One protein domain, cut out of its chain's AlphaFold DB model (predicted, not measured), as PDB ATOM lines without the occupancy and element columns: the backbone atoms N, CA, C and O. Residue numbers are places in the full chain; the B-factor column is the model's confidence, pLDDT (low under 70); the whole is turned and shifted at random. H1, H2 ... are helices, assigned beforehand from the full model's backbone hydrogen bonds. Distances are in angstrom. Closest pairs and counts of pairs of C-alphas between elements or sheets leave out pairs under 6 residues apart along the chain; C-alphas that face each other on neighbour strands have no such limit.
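What this domain is: This is residues 91 to 162 of the 458 residues of an uncharacterized protein of Kazachstania africana (strain ATCC 22294 / BCRC 22015 / CBS 2517 / CECT 1963 / NBRC 1671 / NRRL Y-8276) (UniProt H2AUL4). One long, nearly straight helix, H1, sticks out as an arm with residues 91 to 112, while its last part joins a small body at the other end. There the chain folds back, passes through the very short helix H2 and a loop, and H3 runs back side by side with residues 117 to 124 of H1. The printed part has 72 residues with three named helices, in the order H1, H2, H3, and no named strand; the class is all helix. The whole is extended, with a radius of gyration of the C-alphas of 18.6 A, and its C-alphas span 60 by 24 by 18 A, the arm making the length.

How they stand to each other: H1, residues 91 to 127, stands free with residues 91 to 112. H2, residues 133 to 136, is close to H1 but not clearly touching; their closest C-alphas, those of Thr 125 and Phe 133, are 7.8 A apart. H3, residues 147 to 161, touches H1, and their closest C-alphas, those of Lys 120 and Ile 158, are 7.2 A apart. H1 touches H3 with residues 117 to 124 alone, and H3 touches H1 with residues 154 to 159 alone. H1 and H3 run opposite ways at a shallow tilt of 24 degrees. H2 and H3 are close but not clearly touching; their closest C-alphas, those of Ile 136 and Glu 148, are 7.2 A apart. In H1 and H3 every O i to N i+4 pair is within hydrogen-bond range; H2 is too short for such a pair, and its 1 pair of O i to N i+3 is not within range.

Where its parts are: H1 begins at C-alpha 91, at (-13.432, -36.395, -17.550), and ends at C-alpha 127, at (-6.550, 16.725, -11.299), 53.9 A from first to last C-alpha. H2, Phe 133 to Ile 136, measures 5.4 A in the same way. H3, Asp 147 to Asn 161, measures 21.0 A and ends at C-alpha 161, at (-3.824, 1.416, -21.174).

The domain as a whole: The two C-alphas farthest apart are those of Leu 91 and Gly 146, at 60.6 A. Without residues 91 to 112, the body of 50 residues spans 31 by 21 by 15 A, with a radius of gyration of 10.8 A. The link from H1 to H2 is tight, with 5 residues, and the link from H2 to H3 is short, with 10. The printed part has no cut. The mean pLDDT of the printed part is 90.7, no printed residue is under 70, and H2 has a mean of 79.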
ATOM      1  N   LEU A  91     -13.971 -37.488 -16.738       92.25
ATOM      2  CA  LEU A  91     -13.432 -36.395 -17.550       92.25
ATOM      3  C   LEU A  91     -14.412 -35.222 -17.617       92.25
ATOM      4  O   LEU A  91     -14.018 -34.080 -17.410       92.25
ATOM      5  N   THR A  92     -15.696 -35.516 -17.820       94.06
ATOM      6  CA  THR A  92     -16.763 -34.506 -17.844       94.06
ATOM      7  C   THR A  92     -16.808 -33.731 -16.528       94.06
ATOM      8  O   THR A  92     -16.719 -32.506 -16.531       94.06
ATOM      9  N   ASN A  93     -16.817 -34.435 -15.391       96.62
ATOM     10  CA  ASN A  93     -16.806 -33.802 -14.073       96.62
ATOM     11  C   ASN A  93     -15.536 -32.964 -13.830       96.62
ATOM     12  O   ASN A  93     -15.599 -31.884 -13.241       96.62
ATOM     13  N   TYR A  94     -14.375 -33.432 -14.304       96.88
ATOM     14  CA  TYR A  94     -13.126 -32.669 -14.232       96.88
ATOM     15  C   TYR A  94     -13.209 -31.356 -15.027       96.88
ATOM     16  O   TYR A  94     -12.843 -30.301 -14.501       96.88
ATOM     17  N   ILE A  95     -13.738 -31.405 -16.255       97.06
ATOM     18  CA  ILE A  95     -13.939 -30.225 -17.106       97.06
ATOM     19  C   ILE A  95     -14.896 -29.237 -16.433       97.06
ATOM     20  O   ILE A  95     -14.573 -28.055 -16.315       97.06
ATOM     21  N   ASP A  96     -16.049 -29.706 -15.955       96.81
ATOM     22  CA  ASP A  96     -17.050 -28.838 -15.331       96.81
ATOM     23  C   ASP A  96     -16.543 -28.214 -14.027       96.81
ATOM     24  O   ASP A  96     -16.713 -27.013 -13.814       96.81
ATOM     25  N   THR A  97     -15.820 -28.979 -13.204       97.88
ATOM     26  CA  THR A  97     -15.167 -28.455 -11.992       97.88
ATOM     27  C   THR A  97     -14.164 -27.349 -12.330       97.88
ATOM     28  O   THR A  97     -14.094 -26.331 -11.637       97.88
ATOM     29  N   TYR A  98     -13.368 -27.525 -13.388       98.00
ATOM     30  CA  TYR A  98     -12.435 -26.498 -13.847       98.00
ATOM     31  C   TYR A  98     -13.164 -25.236 -14.332       98.00
ATOM     32  O   TYR A  98     -12.773 -24.123 -13.966       98.00
ATOM     33  N   LEU A  99     -14.234 -25.389 -15.116       97.81
ATOM     34  CA  LEU A  99     -15.012 -24.259 -15.621       97.81
ATOM     35  C   LEU A  99     -15.686 -23.478 -14.491       97.81
ATOM     36  O   LEU A  99     -15.678 -22.250 -14.535       97.81
ATOM     37  N   GLU A 100     -16.199 -24.152 -13.461       97.44
ATOM     38  CA  GLU A 100     -16.832 -23.480 -12.321       97.44
ATOM     39  C   GLU A 100     -15.828 -22.636 -11.526       97.44
ATOM     40  O   GLU A 100     -16.045 -21.445 -11.307       97.44
ATOM     41  N   ARG A 101     -14.644 -23.191 -11.231       97.31
ATOM     42  CA  ARG A 101     -13.541 -22.429 -10.614       97.31
ATOM     43  C   ARG A 101     -13.105 -21.241 -11.473       97.31
ATOM     44  O   ARG A 101     -12.745 -20.183 -10.952       97.31
ATOM     45  N   THR A 102     -13.121 -21.413 -12.793       96.81
ATOM     46  CA  THR A 102     -12.763 -20.354 -13.744       96.81
ATOM     47  C   THR A 102     -13.778 -19.212 -13.703       96.81
ATOM     48  O   THR A 102     -13.366 -18.054 -13.685       96.81
ATOM     49  N   LYS A 103     -15.085 -19.503 -13.590       97.19
ATOM     50  CA  LYS A 103     -16.125 -18.470 -13.432       97.19
ATOM     51  C   LYS A 103     -15.876 -17.598 -12.206       97.19
ATOM     52  O   LYS A 103     -15.804 -16.377 -12.331       97.19
ATOM     53  N   GLU A 104     -15.696 -18.223 -11.043       97.19
ATOM     54  CA  GLU A 104     -15.442 -17.516  -9.781       97.19
ATOM     55  C   GLU A 104     -14.156 -16.681  -9.842       97.19
ATOM     56  O   GLU A 104     -14.089 -15.563  -9.328       97.19
ATOM     57  N   SER A 105     -13.111 -17.214 -10.480       97.56
ATOM     58  CA  SER A 105     -11.848 -16.502 -10.691       97.56
ATOM     59  C   SER A 105     -12.025 -15.268 -11.578       97.56
ATOM     60  O   SER A 105     -11.484 -14.205 -11.274       97.56
ATOM     61  N   TYR A 106     -12.793 -15.380 -12.662       97.88
ATOM     62  CA  TYR A 106     -12.999 -14.289 -13.613       97.88
ATOM     63  C   TYR A 106     -13.811 -13.140 -13.012       97.88
ATOM     64  O   TYR A 106     -13.486 -11.981 -13.268       97.88
ATOM     65  N   VAL A 107     -14.823 -13.446 -12.192       98.00
ATOM     66  CA  VAL A 107     -15.600 -12.430 -11.463       98.00
ATOM     67  C   VAL A 107     -14.693 -11.646 -10.518       98.00
ATOM     68  O   VAL A 107     -14.622 -10.424 -10.630       98.00
ATOM     69  N   ARG A 108     -13.914 -12.341  -9.679       97.88
ATOM     70  CA  ARG A 108     -12.974 -11.695  -8.747       97.88
ATOM     71  C   ARG A 108     -11.943 -10.824  -9.462       97.88
ATOM     72  O   ARG A 108     -11.772  -9.661  -9.121       97.88
ATOM     73  N   GLN A 109     -11.309 -11.343 -10.517       98.06
ATOM     74  CA  GLN A 109     -10.334 -10.571 -11.300       98.06
ATOM     75  C   GLN A 109     -10.946  -9.311 -11.927       98.06
ATOM     76  O   GLN A 109     -10.261  -8.296 -12.063       98.06
ATOM     77  N   ASN A 110     -12.218  -9.361 -12.322       97.62
ATOM     78  CA  ASN A 110     -12.924  -8.201 -12.850       97.62
ATOM     79  C   ASN A 110     -13.250  -7.164 -11.772       97.62
ATOM     80  O   ASN A 110     -13.137  -5.968 -12.039       97.62
ATOM     81  N   GLU A 111     -13.638  -7.599 -10.574       97.62
ATOM     82  CA  GLU A 111     -13.835  -6.712  -9.422       97.62
ATOM     83  C   GLU A 111     -12.530  -5.988  -9.072       97.62
ATOM     84  O   GLU A 111     -12.508  -4.756  -9.053       97.62
ATOM     85  N   ASP A 112     -11.429  -6.731  -8.931       97.25
ATOM     86  CA  ASP A 112     -10.099  -6.182  -8.638       97.25
ATOM     87  C   ASP A 112      -9.647  -5.173  -9.710       97.25
ATOM     88  O   ASP A 112      -9.222  -4.057  -9.404       97.25
ATOM     89  N   SER A 113      -9.794  -5.535 -10.990       96.81
ATOM     90  CA  SER A 113      -9.494  -4.655 -12.128       96.81
ATOM     91  C   SER A 113     -10.351  -3.385 -12.118       96.81
ATOM     92  O   SER A 113      -9.844  -2.288 -12.363       96.81
ATOM     93  N   THR A 114     -11.638  -3.507 -11.785       96.50
ATOM     94  CA  THR A 114     -12.562  -2.370 -11.713       96.50
ATOM     95  C   THR A 114     -12.175  -1.413 -10.588       96.50
ATOM     96  O   THR A 114     -12.190  -0.197 -10.795       96.50
ATOM     97  N   VAL A 115     -11.787  -1.934  -9.420       97.25
ATOM     98  CA  VAL A 115     -11.269  -1.124  -8.307       97.25
ATOM     99  C   VAL A 115     -10.015  -0.366  -8.743       97.25
ATOM    100  O   VAL A 115      -9.980   0.860  -8.635       97.25
ATOM    101  N   GLU A 116      -9.039  -1.055  -9.339       96.50
ATOM    102  CA  GLU A 116      -7.793  -0.437  -9.807       96.50
ATOM    103  C   GLU A 116      -8.046   0.646 -10.879       96.50
ATOM    104  O   GLU A 116      -7.421   1.713 -10.877       96.50
ATOM    105  N   LEU A 117      -8.978   0.411 -11.809       95.62
ATOM    106  CA  LEU A 117      -9.369   1.414 -12.802       95.62
ATOM    107  C   LEU A 117     -10.011   2.639 -12.142       95.62
ATOM    108  O   LEU A 117      -9.672   3.771 -12.488       95.62
ATOM    109  N   ASN A 118     -10.915   2.429 -11.187       94.38
ATOM    110  CA  ASN A 118     -11.592   3.515 -10.485       94.38
ATOM    111  C   ASN A 118     -10.614   4.363  -9.663       94.38
ATOM    112  O   ASN A 118     -10.748   5.585  -9.643       94.38
ATOM    113  N   GLU A 119      -9.590   3.762  -9.056       95.62
ATOM    114  CA  GLU A 119      -8.518   4.498  -8.377       95.62
ATOM    115  C   GLU A 119      -7.729   5.386  -9.348       95.62
ATOM    116  O   GLU A 119      -7.541   6.579  -9.087       95.62
ATOM    117  N   LYS A 120      -7.344   4.852 -10.516       94.50
ATOM    118  CA  LYS A 120      -6.682   5.630 -11.583       94.50
ATOM    119  C   LYS A 120      -7.553   6.799 -12.054       94.50
ATOM    120  O   LYS A 120      -7.061   7.913 -12.241       94.50
ATOM    121  N   LEU A 121      -8.857   6.572 -12.212       92.00
ATOM    122  CA  LEU A 121      -9.817   7.608 -12.603       92.00
ATOM    123  C   LEU A 121     -10.078   8.632 -11.487       92.00
ATOM    124  O   LEU A 121     -10.308   9.806 -11.783       92.00
ATOM    125  N   LYS A 122      -9.979   8.241 -10.214       91.75
ATOM    126  CA  LYS A 122     -10.073   9.161  -9.070       91.75
ATOM    127  C   LYS A 122      -8.899  10.138  -9.039       91.75
ATOM    128  O   LYS A 122      -9.105  11.325  -8.806       91.75
ATOM    129  N   VAL A 123      -7.684   9.677  -9.348       91.69
ATOM    130  CA  VAL A 123      -6.516  10.565  -9.505       91.69
ATOM    131  C   VAL A 123      -6.761  11.593 -10.615       91.69
ATOM    132  O   VAL A 123      -6.489  12.778 -10.427       91.69
ATOM    133  N   LEU A 124      -7.344  11.169 -11.742       90.06
ATOM    134  CA  LEU A 124      -7.735  12.082 -12.819       90.06
ATOM    135  C   LEU A 124      -8.823  13.076 -12.372       90.06
ATOM    136  O   LEU A 124      -8.743  14.256 -12.700       90.06
ATOM    137  N   THR A 125      -9.801  12.616 -11.590       87.00
ATOM    138  CA  THR A 125     -10.862  13.449 -10.989       87.00
ATOM    139  C   THR A 125     -10.301  14.543 -10.105       87.00
ATOM    140  O   THR A 125     -10.677  15.702 -10.244       87.00
ATOM    141  N   ASN A 126      -9.316  14.211  -9.279       89.25
ATOM    142  CA  ASN A 126      -8.657  15.193  -8.427       89.25
ATOM    143  C   ASN A 126      -7.813  16.204  -9.224       89.25
ATOM    144  O   ASN A 126      -7.651  17.335  -8.777       89.25
ATOM    145  N   LYS A 127      -7.288  15.820 -10.397       88.88
ATOM    146  CA  LYS A 127      -6.550  16.725 -11.299       88.88
ATOM    147  C   LYS A 127      -7.473  17.744 -11.981       88.88
ATOM    148  O   LYS A 127      -7.029  18.853 -12.260       88.88
ATOM    149  N   TYR A 128      -8.737  17.388 -12.222       87.69
ATOM    150  CA  TYR A 128      -9.727  18.244 -12.883       87.69
ATOM    151  C   TYR A 128     -11.051  18.308 -12.090       87.69
ATOM    152  O   TYR A 128     -12.076  17.798 -12.549       87.69
ATOM    153  N   PRO A 129     -11.063  18.930 -10.896       82.94
ATOM    154  CA  PRO A 129     -12.211  18.894  -9.983       82.94
ATOM    155  C   PRO A 129     -13.425  19.697 -10.479       82.94
ATOM    156  O   PRO A 129     -14.539  19.485 -10.009       82.94
ATOM    157  N   SER A 130     -13.222  20.621 -11.421       81.94
ATOM    158  CA  SER A 130     -14.257  21.477 -12.014       81.94
ATOM    159  C   SER A 130     -15.102  20.781 -13.088       81.94
ATOM    160  O   SER A 130     -16.029  21.389 -13.622       81.94
ATOM    161  N   PHE A 131     -14.795  19.528 -13.428       82.06
ATOM    162  CA  PHE A 131     -15.429  18.804 -14.523       82.06
ATOM    163  C   PHE A 131     -16.381  17.709 -14.042       82.06
ATOM    164  O   PHE A 131     -16.006  16.821 -13.280       82.06
ATOM    165  N   ASP A 132     -17.608  17.714 -14.574       80.19
ATOM    166  CA  ASP A 132     -18.524  16.580 -14.452       80.19
ATOM    167  C   ASP A 132     -18.177  15.510 -15.501       80.19
ATOM    168  O   ASP A 132     -18.525  15.591 -16.685       80.19
ATOM    169  N   PHE A 133     -17.496  14.466 -15.028       77.56
ATOM    170  CA  PHE A 133     -17.070  13.290 -15.789       77.56
ATOM    171  C   PHE A 133     -18.196  12.662 -16.609       77.56
ATOM    172  O   PHE A 133     -17.993  12.247 -17.757       77.56
ATOM    173  N   SER A 134     -19.387  12.577 -16.016       78.81
ATOM    174  CA  SER A 134     -20.532  11.901 -16.616       78.81
ATOM    175  C   SER A 134     -21.081  12.672 -17.820       78.81
ATOM    176  O   SER A 134     -21.545  12.059 -18.788       78.81
ATOM    177  N   GLN A 135     -20.961  14.002 -17.800       81.50
ATOM    178  CA  GLN A 135     -21.391  14.887 -18.879       81.50
ATOM    179  C   GLN A 135     -20.352  14.969 -19.998       81.50
ATOM    180  O   GLN A 135     -20.694  14.781 -21.167       81.50
ATOM    181  N   ILE A 136     -19.071  15.162 -19.668       79.00
ATOM    182  CA  ILE A 136     -18.012  15.316 -20.683       79.00
ATOM    183  C   ILE A 136     -17.828  14.035 -21.508       79.00
ATOM    184  O   ILE A 136     -17.557  14.096 -22.713       79.00
ATOM    185  N   LYS A 137     -18.046  12.860 -20.901       78.12
ATOM    186  CA  LYS A 137     -18.000  11.572 -21.611       78.12
ATOM    187  C   LYS A 137     -19.077  11.449 -22.700       78.12
ATOM    188  O   LYS A 137     -18.847  10.744 -23.681       78.12
ATOM    189  N   LYS A 138     -20.220  12.130 -22.543       83.44
ATOM    190  CA  LYS A 138     -21.347  12.107 -23.493       83.44
ATOM    191  C   LYS A 138     -21.221  13.142 -24.616       83.44
ATOM    192  O   LYS A 138     -21.800  12.925 -25.678       83.44
ATOM    193  N   LYS A 139     -20.461  14.226 -24.410       83.69
ATOM    194  CA  LYS A 139     -20.199  15.245 -25.441       83.69
ATOM    195  C   LYS A 139     -19.524  14.636 -26.670       83.69
ATOM    196  O   LYS A 139     -18.668  13.754 -26.535       83.69
ATOM    197  N   ARG A 140     -19.849  15.127 -27.866       83.19
ATOM    198  CA  ARG A 140     -19.128  14.790 -29.109       83.19
ATOM    199  C   ARG A 140     -17.754  15.464 -29.135       83.19
ATOM    200  O   ARG A 140     -17.514  16.432 -28.425       83.19
ATOM    201  N   SER A 141     -16.841  14.977 -29.977       80.56
ATOM    202  CA  SER A 141     -15.473  15.520 -30.098       80.56
ATOM    203  C   SER A 141     -15.436  17.033 -30.326       80.56
ATOM    204  O   SER A 141     -14.665  17.717 -29.670       80.56
ATOM    205  N   HIS A 142     -16.291  17.542 -31.213       83.12
ATOM    206  CA  HIS A 142     -16.374  18.958 -31.599       83.12
ATOM    207  C   HIS A 142     -17.021  19.857 -30.527       83.12
ATOM    208  O   HIS A 142     -16.944  21.073 -30.632       83.12
ATOM    209  N   GLU A 143     -17.680  19.269 -29.524       84.81
ATOM    210  CA  GLU A 143     -18.359  19.986 -28.431       84.81
ATOM    211  C   GLU A 143     -17.445  20.191 -27.214       84.81
ATOM    212  O   GLU A 143     -17.822  20.888 -26.272       84.81
ATOM    213  N   ARG A 144     -16.265  19.555 -27.204       82.88
ATOM    214  CA  ARG A 144     -15.283  19.677 -26.122       82.88
ATOM    215  C   ARG A 144     -14.378  20.867 -26.389       82.88
ATOM    216  O   ARG A 144     -13.819  20.987 -27.478       82.88
ATOM    217  N   THR A 145     -14.192  21.717 -25.388       83.50
ATOM    218  CA  THR A 145     -13.406  22.951 -25.525       83.50
ATOM    219  C   THR A 145     -12.272  23.015 -24.513       83.50
ATOM    220  O   THR A 145     -12.466  22.669 -23.349       83.50
ATOM    221  N   GLY A 146     -11.103  23.498 -24.948       84.19
ATOM    222  CA  GLY A 146      -9.950  23.754 -24.080       84.19
ATOM    223  C   GLY A 146      -9.565  22.540 -23.232       84.19
ATOM    224  O   GLY A 146      -9.310  21.455 -23.756       84.19
ATOM    225  N   ASP A 147      -9.580  22.726 -21.917       84.44
ATOM    226  CA  ASP A 147      -9.193  21.727 -20.921       84.44
ATOM    227  C   ASP A 147     -10.061  20.451 -20.940       84.44
ATOM    228  O   ASP A 147      -9.577  19.383 -20.564       84.44
ATOM    229  N   GLU A 148     -11.300  20.495 -21.461       86.44
ATOM    230  CA  GLU A 148     -12.136  19.293 -21.637       86.44
ATOM    231  C   GLU A 148     -11.533  18.309 -22.655       86.44
ATOM    232  O   GLU A 148     -11.712  17.091 -22.541       86.44
ATOM    233  N   VAL A 149     -10.811  18.824 -23.658       87.88
ATOM    234  CA  VAL A 149     -10.128  18.007 -24.672       87.88
ATOM    235  C   VAL A 149      -8.956  17.269 -24.035       87.88
ATOM    236  O   VAL A 149      -8.830  16.055 -24.211       87.88
ATOM    237  N   GLN A 150      -8.132  17.983 -23.260       88.75
ATOM    238  CA  GLN A 150      -6.990  17.391 -22.563       88.75
ATOM    239  C   GLN A 150      -7.454  16.366 -21.529       88.75
ATOM    240  O   GLN A 150      -6.939  15.251 -21.484       88.75
ATOM    241  N   PHE A 151      -8.484  16.705 -20.757       88.00
ATOM    242  CA  PHE A 151      -9.116  15.796 -19.816       88.00
ATOM    243  C   PHE A 151      -9.591  14.497 -20.491       88.00
ATOM    244  O   PHE A 151      -9.267  13.401 -20.030       88.00
ATOM    245  N   TYR A 152     -10.326  14.592 -21.605       88.88
ATOM    246  CA  TYR A 152     -10.818  13.407 -22.313       88.88
ATOM    247  C   TYR A 152      -9.674  12.583 -22.927       88.88
ATOM    248  O   TYR A 152      -9.756  11.355 -22.975       88.88
ATOM    249  N   SER A 153      -8.596  13.242 -23.362       90.31
ATOM    250  CA  SER A 153      -7.369  12.581 -23.814       90.31
ATOM    251  C   SER A 153      -6.693  11.807 -22.679       90.31
ATOM    252  O   SER A 153      -6.336  10.643 -22.862       90.31
ATOM    253  N   ASP A 154      -6.565  12.404 -21.493       91.06
ATOM    254  CA  ASP A 154      -6.006  11.752 -20.304       91.06
ATOM    255  C   ASP A 154      -6.896  10.566 -19.870       91.06
ATOM    256  O   ASP A 154      -6.395   9.467 -19.631       91.06
ATOM    257  N   TYR A 155      -8.225  10.751 -19.853       91.25
ATOM    258  CA  TYR A 155      -9.208   9.694 -19.585       91.25
ATOM    259  C   TYR A 155      -9.032   8.511 -20.533       91.25
ATOM    260  O   TYR A 155      -8.877   7.375 -20.087       91.25
ATOM    261  N   LYS A 156      -9.015   8.783 -21.842       91.62
ATOM    262  CA  LYS A 156      -8.862   7.752 -22.863       91.62
ATOM    263  C   LYS A 156      -7.516   7.044 -22.745       91.62
ATOM    264  O   LYS A 156      -7.453   5.826 -22.846       91.62
ATOM    265  N   THR A 157      -6.458   7.791 -22.442       93.25
ATOM    266  CA  THR A 157      -5.128   7.234 -22.171       93.25
ATOM    267  C   THR A 157      -5.159   6.259 -20.994       93.25
ATOM    268  O   THR A 157      -4.582   5.178 -21.083       93.25
ATOM    269  N   ILE A 158      -5.848   6.602 -19.903       93.06
ATOM    270  CA  ILE A 158      -5.990   5.725 -18.734       93.06
ATOM    271  C   ILE A 158      -6.797   4.475 -19.089       93.06
ATOM    272  O   ILE A 158      -6.363   3.370 -18.766       93.06
ATOM    273  N   THR A 159      -7.937   4.618 -19.770       91.62
ATOM    274  CA  THR A 159      -8.798   3.474 -20.107       91.62
ATOM    275  C   THR A 159      -8.175   2.550 -21.148       91.62
ATOM    276  O   THR A 159      -8.256   1.335 -21.001       91.62
ATOM    277  N   ASP A 160      -7.521   3.095 -22.174       89.19
ATOM    278  CA  ASP A 160      -6.935   2.316 -23.274       89.19
ATOM    279  C   ASP A 160      -5.659   1.565 -22.843       89.19
ATOM    280  O   ASP A 160      -5.283   0.554 -23.455       89.19
ATOM    281  N   ASN A 161      -4.996   2.048 -21.783       90.06
ATOM    282  CA  ASN A 161      -3.824   1.416 -21.174       90.06
ATOM    283  C   ASN A 161      -4.151   0.579 -19.929       90.06
ATOM    284  O   ASN A 161      -3.260  -0.105 -19.423       90.06
ATOM    285  N   HIS A 162      -5.386   0.616 -19.417       93.56
ATOM    286  CA  HIS A 162      -5.768  -0.205 -18.274       93.56
ATOM    287  C   HIS A 162      -5.762  -1.687 -18.656       93.56
ATOM    288  O   HIS A 162      -6.359  -2.097 -19.651       93.56
TER     289      HIS A 162